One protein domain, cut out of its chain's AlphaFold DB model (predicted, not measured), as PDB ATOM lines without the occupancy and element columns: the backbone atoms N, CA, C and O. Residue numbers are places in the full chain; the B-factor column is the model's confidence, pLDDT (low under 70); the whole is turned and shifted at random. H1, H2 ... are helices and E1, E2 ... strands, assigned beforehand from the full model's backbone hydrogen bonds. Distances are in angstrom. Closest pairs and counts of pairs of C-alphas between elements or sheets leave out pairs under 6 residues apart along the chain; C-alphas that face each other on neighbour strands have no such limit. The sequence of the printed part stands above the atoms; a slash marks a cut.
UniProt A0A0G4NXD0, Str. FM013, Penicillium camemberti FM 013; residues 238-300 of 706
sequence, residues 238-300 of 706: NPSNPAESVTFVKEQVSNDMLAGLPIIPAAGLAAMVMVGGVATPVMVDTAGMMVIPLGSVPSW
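What this domain is: This is residues 238 to 300 of the 706 residues of the protein "Str. FM013" of Penicillium camemberti FM 013 (UniProt A0A0G4NXD0). One strongly twisted sheet of four strands makes the body; its long edge strand E1 leads to the short helix H1 beyond one end, and a loop, sticking out at residues 259 to 264, returns to E2. The 63 printed residues, under half in named elements, run E1 H1 E2 E3 E4: mostly strand, antiparallel, order E1 - E4 - E3 - E2. The whole is loose, radius of gyration of the C-alphas 13.3 A, spanning 40 by 25 by 17 A.

How they stand to each other: E1, residues 245 to 252, is antiparallel to E4, residues 289 to 293, with N 249 and O 292 2.9 A apart, within hydrogen-bond range. H1, residues 255 to 258, is not on the sheet; it is too short for any O i to N i+4 pair, and its one O i to N i+3 pair is within range. E2, residues 269 to 275, and E3, residues 278 to 284, form a hairpin, with N 273 and O 280 3.0 A apart. E3 and E4 form another, with N 291 and O 283 3.0 A apart; E2 E3 E4 is a meander, each strand the antiparallel neighbour of the one before.

Where its parts are: E1 runs 23.2 A from C-alpha 245 at (6.033, -35.303, 41.690). E4 ends at C-alpha 293, (-1.154, -41.053, 36.927).

The domain as a whole: The C-alphas farthest apart, of Ala 243 and Ile 263, are 40.7 A apart. The printed part has no cut and no long link. pLDDT is under 70 at residues 260 to 268 and 278.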
ATOM      1  N   ASN A 238       4.734 -31.040  43.081       94.81
ATOM      2  CA  ASN A 238       4.055 -30.375  44.190       94.81
ATOM      3  C   ASN A 238       4.655 -28.964  44.403       94.81
ATOM      4  O   ASN A 238       5.837 -28.860  44.746       94.81
ATOM      5  N   PRO A 239       3.880 -27.870  44.256       88.56
ATOM      6  CA  PRO A 239       4.402 -26.510  44.420       88.56
ATOM      7  C   PRO A 239       4.849 -26.203  45.860       88.56
ATOM      8  O   PRO A 239       5.649 -25.293  46.066       88.56
ATOM      9  N   SER A 240       4.368 -26.967  46.846       92.06
ATOM     10  CA  SER A 240       4.748 -26.851  48.259       92.06
ATOM     11  C   SER A 240       5.921 -27.760  48.652       92.06
ATOM     12  O   SER A 240       6.530 -27.534  49.695       92.06
ATOM     13  N   ASN A 241       6.246 -28.780  47.849       95.06
ATOM     14  CA  ASN A 241       7.381 -29.678  48.081       95.06
ATOM     15  C   ASN A 241       7.975 -30.190  46.750       95.06
ATOM     16  O   ASN A 241       7.565 -31.247  46.273       95.06
ATOM     17  N   PRO A 242       8.982 -29.513  46.169       92.88
ATOM     18  CA  PRO A 242       9.551 -29.894  44.872       92.88
ATOM     19  C   PRO A 242      10.167 -31.302  44.769       92.88
ATOM     20  O   PRO A 242      10.506 -31.723  43.665       92.88
ATOM     21  N   ALA A 243      10.329 -32.029  45.882       92.69
ATOM     22  CA  ALA A 243      10.751 -33.432  45.881       92.69
ATOM     23  C   ALA A 243       9.607 -34.420  45.563       92.69
ATOM     24  O   ALA A 243       9.869 -35.568  45.212       92.69
ATOM     25  N   GLU A 244       8.346 -33.994  45.669       94.75
ATOM     26  CA  GLU A 244       7.174 -34.791  45.306       94.75
ATOM     27  C   GLU A 244       6.718 -34.452  43.885       94.75
ATOM     28  O   GLU A 244       6.419 -33.300  43.569       94.75
ATOM     29  N   SER A 245       6.604 -35.463  43.027       94.31
ATOM     30  CA  SER A 245       6.033 -35.303  41.690       94.31
ATOM     31  C   SER A 245       5.279 -36.551  41.243       94.31
ATOM     32  O   SER A 245       5.569 -37.661  41.688       94.31
ATOM     33  N   VAL A 246       4.297 -36.355  40.366       95.94
ATOM     34  CA  VAL A 246       3.478 -37.411  39.761       95.94
ATOM     35  C   VAL A 246       3.686 -37.355  38.258       95.94
ATOM     36  O   VAL A 246       3.517 -36.299  37.649       95.94
ATOM     37  N   THR A 247       4.055 -38.482  37.654       95.38
ATOM     38  CA  THR A 247       4.167 -38.589  36.194       95.38
ATOM     39  C   THR A 247       2.900 -39.211  35.637       95.38
ATOM     40  O   THR A 247       2.516 -40.304  36.036       95.38
ATOM     41  N   PHE A 248       2.261 -38.509  34.715       95.62
ATOM     42  CA  PHE A 248       1.105 -38.968  33.965       95.62
ATOM     43  C   PHE A 248       1.545 -39.574  32.635       95.62
ATOM     44  O   PHE A 248       2.488 -39.079  32.015       95.62
ATOM     45  N   VAL A 249       0.832 -40.603  32.189       94.75
ATOM     46  CA  VAL A 249       0.916 -41.168  30.840       94.75
ATOM     47  C   VAL A 249      -0.367 -40.844  30.081       94.75
ATOM     48  O   VAL A 249      -1.459 -40.919  30.648       94.75
ATOM     49  N   LYS A 250      -0.222 -40.491  28.802       92.19
ATOM     50  CA  LYS A 250      -1.314 -40.361  27.833       92.19
ATOM     51  C   LYS A 250      -1.392 -41.636  26.998       92.19
ATOM     52  O   LYS A 250      -0.402 -42.028  26.381       92.19
ATOM     53  N   GLU A 251      -2.558 -42.272  26.975       90.12
ATOM     54  CA  GLU A 251      -2.797 -43.525  26.250       90.12
ATOM     55  C   GLU A 251      -4.131 -43.463  25.489       90.12
ATOM     56  O   GLU A 251      -5.089 -42.838  25.947       90.12
ATOM     57  N   GLN A 252      -4.190 -44.060  24.295       86.88
ATOM     58  CA  GLN A 252      -5.397 -44.037  23.467       86.88
ATOM     59  C   GLN A 252      -6.370 -45.127  23.920       86.88
ATOM     60  O   GLN A 252      -6.027 -46.308  23.935       86.88
ATOM     61  N   VAL A 253      -7.603 -44.745  24.258       84.00
ATOM     62  CA  VAL A 253      -8.637 -45.703  24.656       84.00
ATOM     63  C   VAL A 253      -9.143 -46.456  23.421       84.00
ATOM     64  O   VAL A 253      -9.462 -45.842  22.402       84.00
ATOM     65  N   SER A 254      -9.253 -47.789  23.503       81.31
ATOM     66  CA  SER A 254      -9.857 -48.580  22.421       81.31
ATOM     67  C   SER A 254     -11.306 -48.152  22.164       81.31
ATOM     68  O   SER A 254     -12.063 -47.885  23.102       81.31
ATOM     69  N   ASN A 255     -11.724 -48.183  20.897       73.19
ATOM     70  CA  ASN A 255     -13.110 -47.939  20.491       73.19
ATOM     71  C   ASN A 255     -14.112 -48.823  21.259       73.19
ATOM     72  O   ASN A 255     -15.215 -48.370  21.552       73.19
ATOM     73  N   ASP A 256     -13.718 -50.041  21.646       73.56
ATOM     74  CA  ASP A 256     -14.565 -50.963  22.417       73.56
ATOM     75  C   ASP A 256     -14.795 -50.492  23.865       73.56
ATOM     76  O   ASP A 256     -15.874 -50.686  24.418       73.56
ATOM     77  N   MET A 257     -13.809 -49.820  24.477       72.25
ATOM     78  CA  MET A 257     -13.980 -49.166  25.782       72.25
ATOM     79  C   MET A 257     -14.850 -47.913  25.655       72.25
ATOM     80  O   MET A 257     -15.732 -47.703  26.485       72.25
ATOM     81  N   LEU A 258     -14.635 -47.102  24.613       71.00
ATOM     82  CA  LEU A 258     -15.441 -45.904  24.346       71.00
ATOM     83  C   LEU A 258     -16.916 -46.259  24.090       71.00
ATOM     84  O   LEU A 258     -17.802 -45.552  24.561       71.00
ATOM     85  N   ALA A 259     -17.190 -47.388  23.428       71.25
ATOM     86  CA  ALA A 259     -18.541 -47.918  23.226       71.25
ATOM     87  C   ALA A 259     -19.237 -48.377  24.526       71.25
ATOM     88  O   ALA A 259     -20.460 -48.508  24.547       71.25
ATOM     89  N   GLY A 260     -18.482 -48.607  25.608       65.81
ATOM     90  CA  GLY A 260     -19.007 -48.917  26.941       65.81
ATOM     91  C   GLY A 260     -19.348 -47.691  27.798       65.81
ATOM     92  O   GLY A 260     -19.911 -47.852  28.881       65.81
ATOM     93  N   LEU A 261     -19.016 -46.474  27.352       68.38
ATOM     94  CA  LEU A 261     -19.311 -45.237  28.081       68.38
ATOM     95  C   LEU A 261     -20.716 -44.698  27.732       68.38
ATOM     96  O   LEU A 261     -21.150 -44.796  26.581       68.38
ATOM     97  N   PRO A 262     -21.446 -44.089  28.690       56.09
ATOM     98  CA  PRO A 262     -22.736 -43.461  28.407       56.09
ATOM     99  C   PRO A 262     -22.584 -42.302  27.407       56.09
ATOM    100  O   PRO A 262     -21.624 -41.535  27.460       56.09
ATOM    101  N   ILE A 263     -23.551 -42.170  26.492       48.50
ATOM    102  CA  ILE A 263     -23.409 -41.431  25.222       48.50
ATOM    103  C   ILE A 263     -23.530 -39.897  25.387       48.50
ATOM    104  O   ILE A 263     -24.422 -39.269  24.818       48.50
ATOM    105  N   ILE A 264     -22.620 -39.276  26.145       43.47
ATOM    106  CA  ILE A 264     -22.304 -37.837  26.072       43.47
ATOM    107  C   ILE A 264     -20.787 -37.642  26.288       43.47
ATOM    108  O   ILE A 264     -20.344 -37.589  27.436       43.47
ATOM    109  N   PRO A 265     -19.971 -37.483  25.226       42.03
ATOM    110  CA  PRO A 265     -18.557 -37.135  25.358       42.03
ATOM    111  C   PRO A 265     -18.396 -35.637  25.674       42.03
ATOM    112  O   PRO A 265     -18.057 -34.824  24.814       42.03
ATOM    113  N   ALA A 266     -18.670 -35.259  26.923       50.12
ATOM    114  CA  ALA A 266     -18.276 -33.959  27.456       50.12
ATOM    115  C   ALA A 266     -16.777 -33.980  27.802       50.12
ATOM    116  O   ALA A 266     -16.304 -34.906  28.462       50.12
ATOM    117  N   ALA A 267     -16.030 -32.962  27.364       57.44
ATOM    118  CA  ALA A 267     -14.597 -32.853  27.632       57.44
ATOM    119  C   ALA A 267     -14.302 -32.839  29.141       57.44
ATOM    120  O   ALA A 267     -14.917 -32.070  29.881       57.44
ATOM    121  N   GLY A 268     -13.332 -33.643  29.588       64.06
ATOM    122  CA  GLY A 268     -12.907 -33.663  30.988       64.06
ATOM    123  C   GLY A 268     -13.848 -34.436  31.916       64.06
ATOM    124  O   GLY A 268     -13.972 -34.086  33.089       64.06
ATOM    125  N   LEU A 269     -14.506 -35.485  31.414       73.69
ATOM    126  CA  LEU A 269     -15.253 -36.411  32.261       73.69
ATOM    127  C   LEU A 269     -14.266 -37.204  33.133       73.69
ATOM    128  O   LEU A 269     -13.471 -38.003  32.634       73.69
ATOM    129  N   ALA A 270     -14.316 -36.957  34.443       76.50
ATOM    130  CA  ALA A 270     -13.531 -37.680  35.434       76.50
ATOM    131  C   ALA A 270     -14.154 -39.059  35.691       76.50
ATOM    132  O   ALA A 270     -15.310 -39.154  36.109       76.50
ATOM    133  N   ALA A 271     -13.380 -40.119  35.472       84.38
ATOM    134  CA  ALA A 271     -13.767 -41.495  35.761       84.38
ATOM    135  C   ALA A 271     -12.841 -42.109  36.825       84.38
ATOM    136  O   ALA A 271     -11.743 -41.618  37.080       84.38
ATOM    137  N   MET A 272     -13.287 -43.202  37.442       83.25
ATOM    138  CA  MET A 272     -12.476 -44.040  38.332       83.25
ATOM    139  C   MET A 272     -12.259 -45.391  37.657       83.25
ATOM    140  O   MET A 272     -13.241 -46.044  37.304       83.25
ATOM    141  N   VAL A 273     -11.005 -45.819  37.499       83.19
ATOM    142  CA  VAL A 273     -10.659 -47.118  36.896       83.19
ATOM    143  C   VAL A 273      -9.667 -47.874  37.781       83.19
ATOM    144  O   VAL A 273      -8.811 -47.281  38.434       83.19
ATOM    145  N   MET A 274      -9.806 -49.199  37.838       73.12
ATOM    146  CA  MET A 274      -9.016 -50.063  38.717       73.12
ATOM    147  C   MET A 274      -7.651 -50.388  38.096       73.12
ATOM    148  O   MET A 274      -7.545 -51.276  37.250       73.12
ATOM    149  N   VAL A 275      -6.592 -49.713  38.546       72.56
ATOM    150  CA  VAL A 275      -5.206 -49.977  38.127       72.56
ATOM    151  C   VAL A 275      -4.503 -50.762  39.234       72.56
ATOM    152  O   VAL A 275      -4.399 -50.299  40.366       72.56
ATOM    153  N   GLY A 276      -4.065 -51.991  38.941       72.38
ATOM    154  CA  GLY A 276      -3.392 -52.854  39.927       72.38
ATOM    155  C   GLY A 276      -4.235 -53.215  41.164       72.38
ATOM    156  O   GLY A 276      -3.676 -53.587  42.190       72.38
ATOM    157  N   GLY A 277      -5.565 -53.084  41.087       71.62
ATOM    158  CA  GLY A 277      -6.480 -53.270  42.221       71.62
ATOM    159  C   GLY A 277      -6.766 -52.005  43.042       71.62
ATOM    160  O   GLY A 277      -7.543 -52.075  43.991       71.62
ATOM    161  N   VAL A 278      -6.199 -50.851  42.674       69.38
ATOM    162  CA  VAL A 278      -6.480 -49.546  43.296       69.38
ATOM    163  C   VAL A 278      -7.408 -48.732  42.395       69.38
ATOM    164  O   VAL A 278      -7.209 -48.685  41.182       69.38
ATOM    165  N   ALA A 279      -8.421 -48.087  42.979       78.88
ATOM    166  CA  ALA A 279      -9.295 -47.167  42.258       78.88
ATOM    167  C   ALA A 279      -8.547 -45.857  41.964       78.88
ATOM    168  O   ALA A 279      -8.309 -45.055  42.868       78.88
ATOM    169  N   THR A 280      -8.169 -45.658  40.705       85.38
ATOM    170  CA  THR A 280      -7.372 -44.516  40.256       85.38
ATOM    171  C   THR A 280      -8.253 -43.538  39.471       85.38
ATOM    172  O   THR A 280      -8.906 -43.958  38.509       85.38
ATOM    173  N   PRO A 281      -8.290 -42.244  39.841       84.56
ATOM    174  CA  PRO A 281      -8.958 -41.222  39.044       84.56
ATOM    175  C   PRO A 281      -8.218 -40.997  37.721       84.56
ATOM    176  O   PRO A 281      -6.995 -40.852  37.688       84.56
ATOM    177  N   VAL A 282      -8.979 -40.947  36.634       89.75
ATOM    178  CA  VAL A 282      -8.492 -40.740  35.266       89.75
ATOM    179  C   VAL A 282      -9.365 -39.713  34.549       89.75
ATOM    180  O   VAL A 282     -10.570 -39.622  34.791       89.75
ATOM    181  N   MET A 283      -8.752 -38.942  33.655       87.38
ATOM    182  CA  MET A 283      -9.445 -37.958  32.821       87.38
ATOM    183  C   MET A 283      -9.475 -38.455  31.378       87.38
ATOM    184  O   MET A 283      -8.439 -38.880  30.864       87.38
ATOM    185  N   VAL A 284     -10.644 -38.384  30.734       88.69
ATOM    186  CA  VAL A 284     -10.806 -38.678  29.301       88.69
ATOM    187  C   VAL A 284     -11.083 -37.378  28.544       88.69
ATOM    188  O   VAL A 284     -11.919 -36.566  28.958       88.69
ATOM    189  N   ASP A 285     -10.354 -37.156  27.451       86.19
ATOM    190  CA  ASP A 285     -10.525 -35.990  26.580       86.19
ATOM    191  C   ASP A 285     -11.539 -36.232  25.439       86.19
ATOM    192  O   ASP A 285     -12.104 -37.314  25.277       86.19
ATOM    193  N   THR A 286     -11.782 -35.208  24.618       82.06
ATOM    194  CA  THR A 286     -12.664 -35.293  23.439       82.06
ATOM    195  C   THR A 286     -12.088 -36.073  22.254       82.06
ATOM    196  O   THR A 286     -12.817 -36.310  21.293       82.06
ATOM    197  N   ALA A 287     -10.813 -36.464  22.293       84.44
ATOM    198  CA  ALA A 287     -10.174 -37.323  21.295       84.44
ATOM    199  C   ALA A 287     -10.202 -38.815  21.693       84.44
ATOM    200  O   ALA A 287      -9.838 -39.667  20.884       84.44
ATOM    201  N   GLY A 288     -10.653 -39.141  22.911       86.06
ATOM    202  CA  GLY A 288     -10.640 -40.501  23.450       86.06
ATOM    203  C   GLY A 288      -9.288 -40.911  24.041       86.06
ATOM    204  O   GLY A 288      -9.019 -42.103  24.173       86.06
ATOM    205  N   MET A 289      -8.429 -39.953  24.399       88.06
ATOM    206  CA  MET A 289      -7.203 -40.226  25.148       88.06
ATOM    207  C   MET A 289      -7.506 -40.237  26.648       88.06
ATOM    208  O   MET A 289      -8.213 -39.366  27.161       88.06
ATOM    209  N   MET A 290      -6.943 -41.212  27.359       91.62
ATOM    210  CA  MET A 290      -6.966 -41.291  28.815       91.62
ATOM    211  C   MET A 290      -5.638 -40.778  29.376       91.62
ATOM    212  O   MET A 290      -4.565 -41.174  28.916       91.62
ATOM    213  N   VAL A 291      -5.714 -39.922  30.395       93.94
ATOM    214  CA  VAL A 291      -4.551 -39.460  31.165       93.94
ATOM    215  C   VAL A 291      -4.527 -40.188  32.511       93.94
ATOM    216  O   VAL A 291      -5.420 -39.996  33.340       93.94
ATOM    217  N   ILE A 292      -3.509 -41.033  32.716       94.69
ATOM    218  CA  ILE A 292      -3.369 -41.930  33.875       94.69
ATOM    219  C   ILE A 292      -2.157 -41.506  34.724       94.69
ATOM    220  O   ILE A 292      -1.049 -41.437  34.185       94.69
ATOM    221  N   PRO A 293      -2.300 -41.248  36.038       94.50
ATOM    222  CA  PRO A 293      -1.154 -41.053  36.927       94.50
ATOM    223  C   PRO A 293      -0.423 -42.382  37.188       94.50
ATOM    224  O   PRO A 293      -1.041 -43.389  37.531       94.50
ATOM    225  N   LEU A 294       0.906 -42.387  37.064       92.12
ATOM    226  CA  LEU A 294       1.747 -43.525  37.430       92.12
ATOM    227  C   LEU A 294       2.031 -43.527  38.938       92.12
ATOM    228  O   LEU A 294       2.636 -42.595  39.468       92.12
ATOM    229  N   GLY A 295       1.658 -44.621  39.606       88.88
ATOM    230  CA  GLY A 295       1.852 -44.808  41.045       88.88
ATOM    231  C   GLY A 295       0.697 -44.268  41.893       88.88
ATOM    232  O   GLY A 295      -0.385 -43.962  41.396       88.88
ATOM    233  N   SER A 296       0.906 -44.197  43.207       85.56
ATOM    234  CA  SER A 296      -0.111 -43.725  44.151       85.56
ATOM    235  C   SER A 296      -0.356 -42.222  43.998       85.56
ATOM    236  O   SER A 296       0.565 -41.426  44.171       85.56
ATOM    237  N   VAL A 297      -1.605 -41.832  43.736       89.00
ATOM    238  CA  VAL A 297      -2.029 -40.423  43.685       89.00
ATOM    239  C   VAL A 297      -1.880 -39.793  45.083       89.00
ATOM    240  O   VAL A 297      -2.558 -40.235  46.014       89.00
ATOM    241  N   PRO A 298      -1.011 -38.782  45.274       88.12
ATOM    242  CA  PRO A 298      -0.828 -38.130  46.565       88.12
ATOM    243  C   PRO A 298      -1.974 -37.151  46.850       88.12
ATOM    244  O   PRO A 298      -2.546 -36.550  45.943       88.12
ATOM    245  N   SER A 299      -2.287 -36.939  48.130       91.94
ATOM    246  CA  SER A 299      -3.474 -36.188  48.573       91.94
ATOM    247  C   SER A 299      -3.491 -34.693  48.218       91.94
ATOM    248  O   SER A 299      -4.542 -34.065  48.329       91.94
ATOM    249  N   TRP A 300      -2.371 -34.115  47.773       93.69
ATOM    250  CA  TRP A 300      -2.319 -32.744  47.248       93.69
ATOM    251  C   TRP A 300      -2.766 -32.628  45.783       93.69
ATOM    252  O   TRP A 300      -3.088 -31.528  45.334       93.69
TER     253      TRP A 300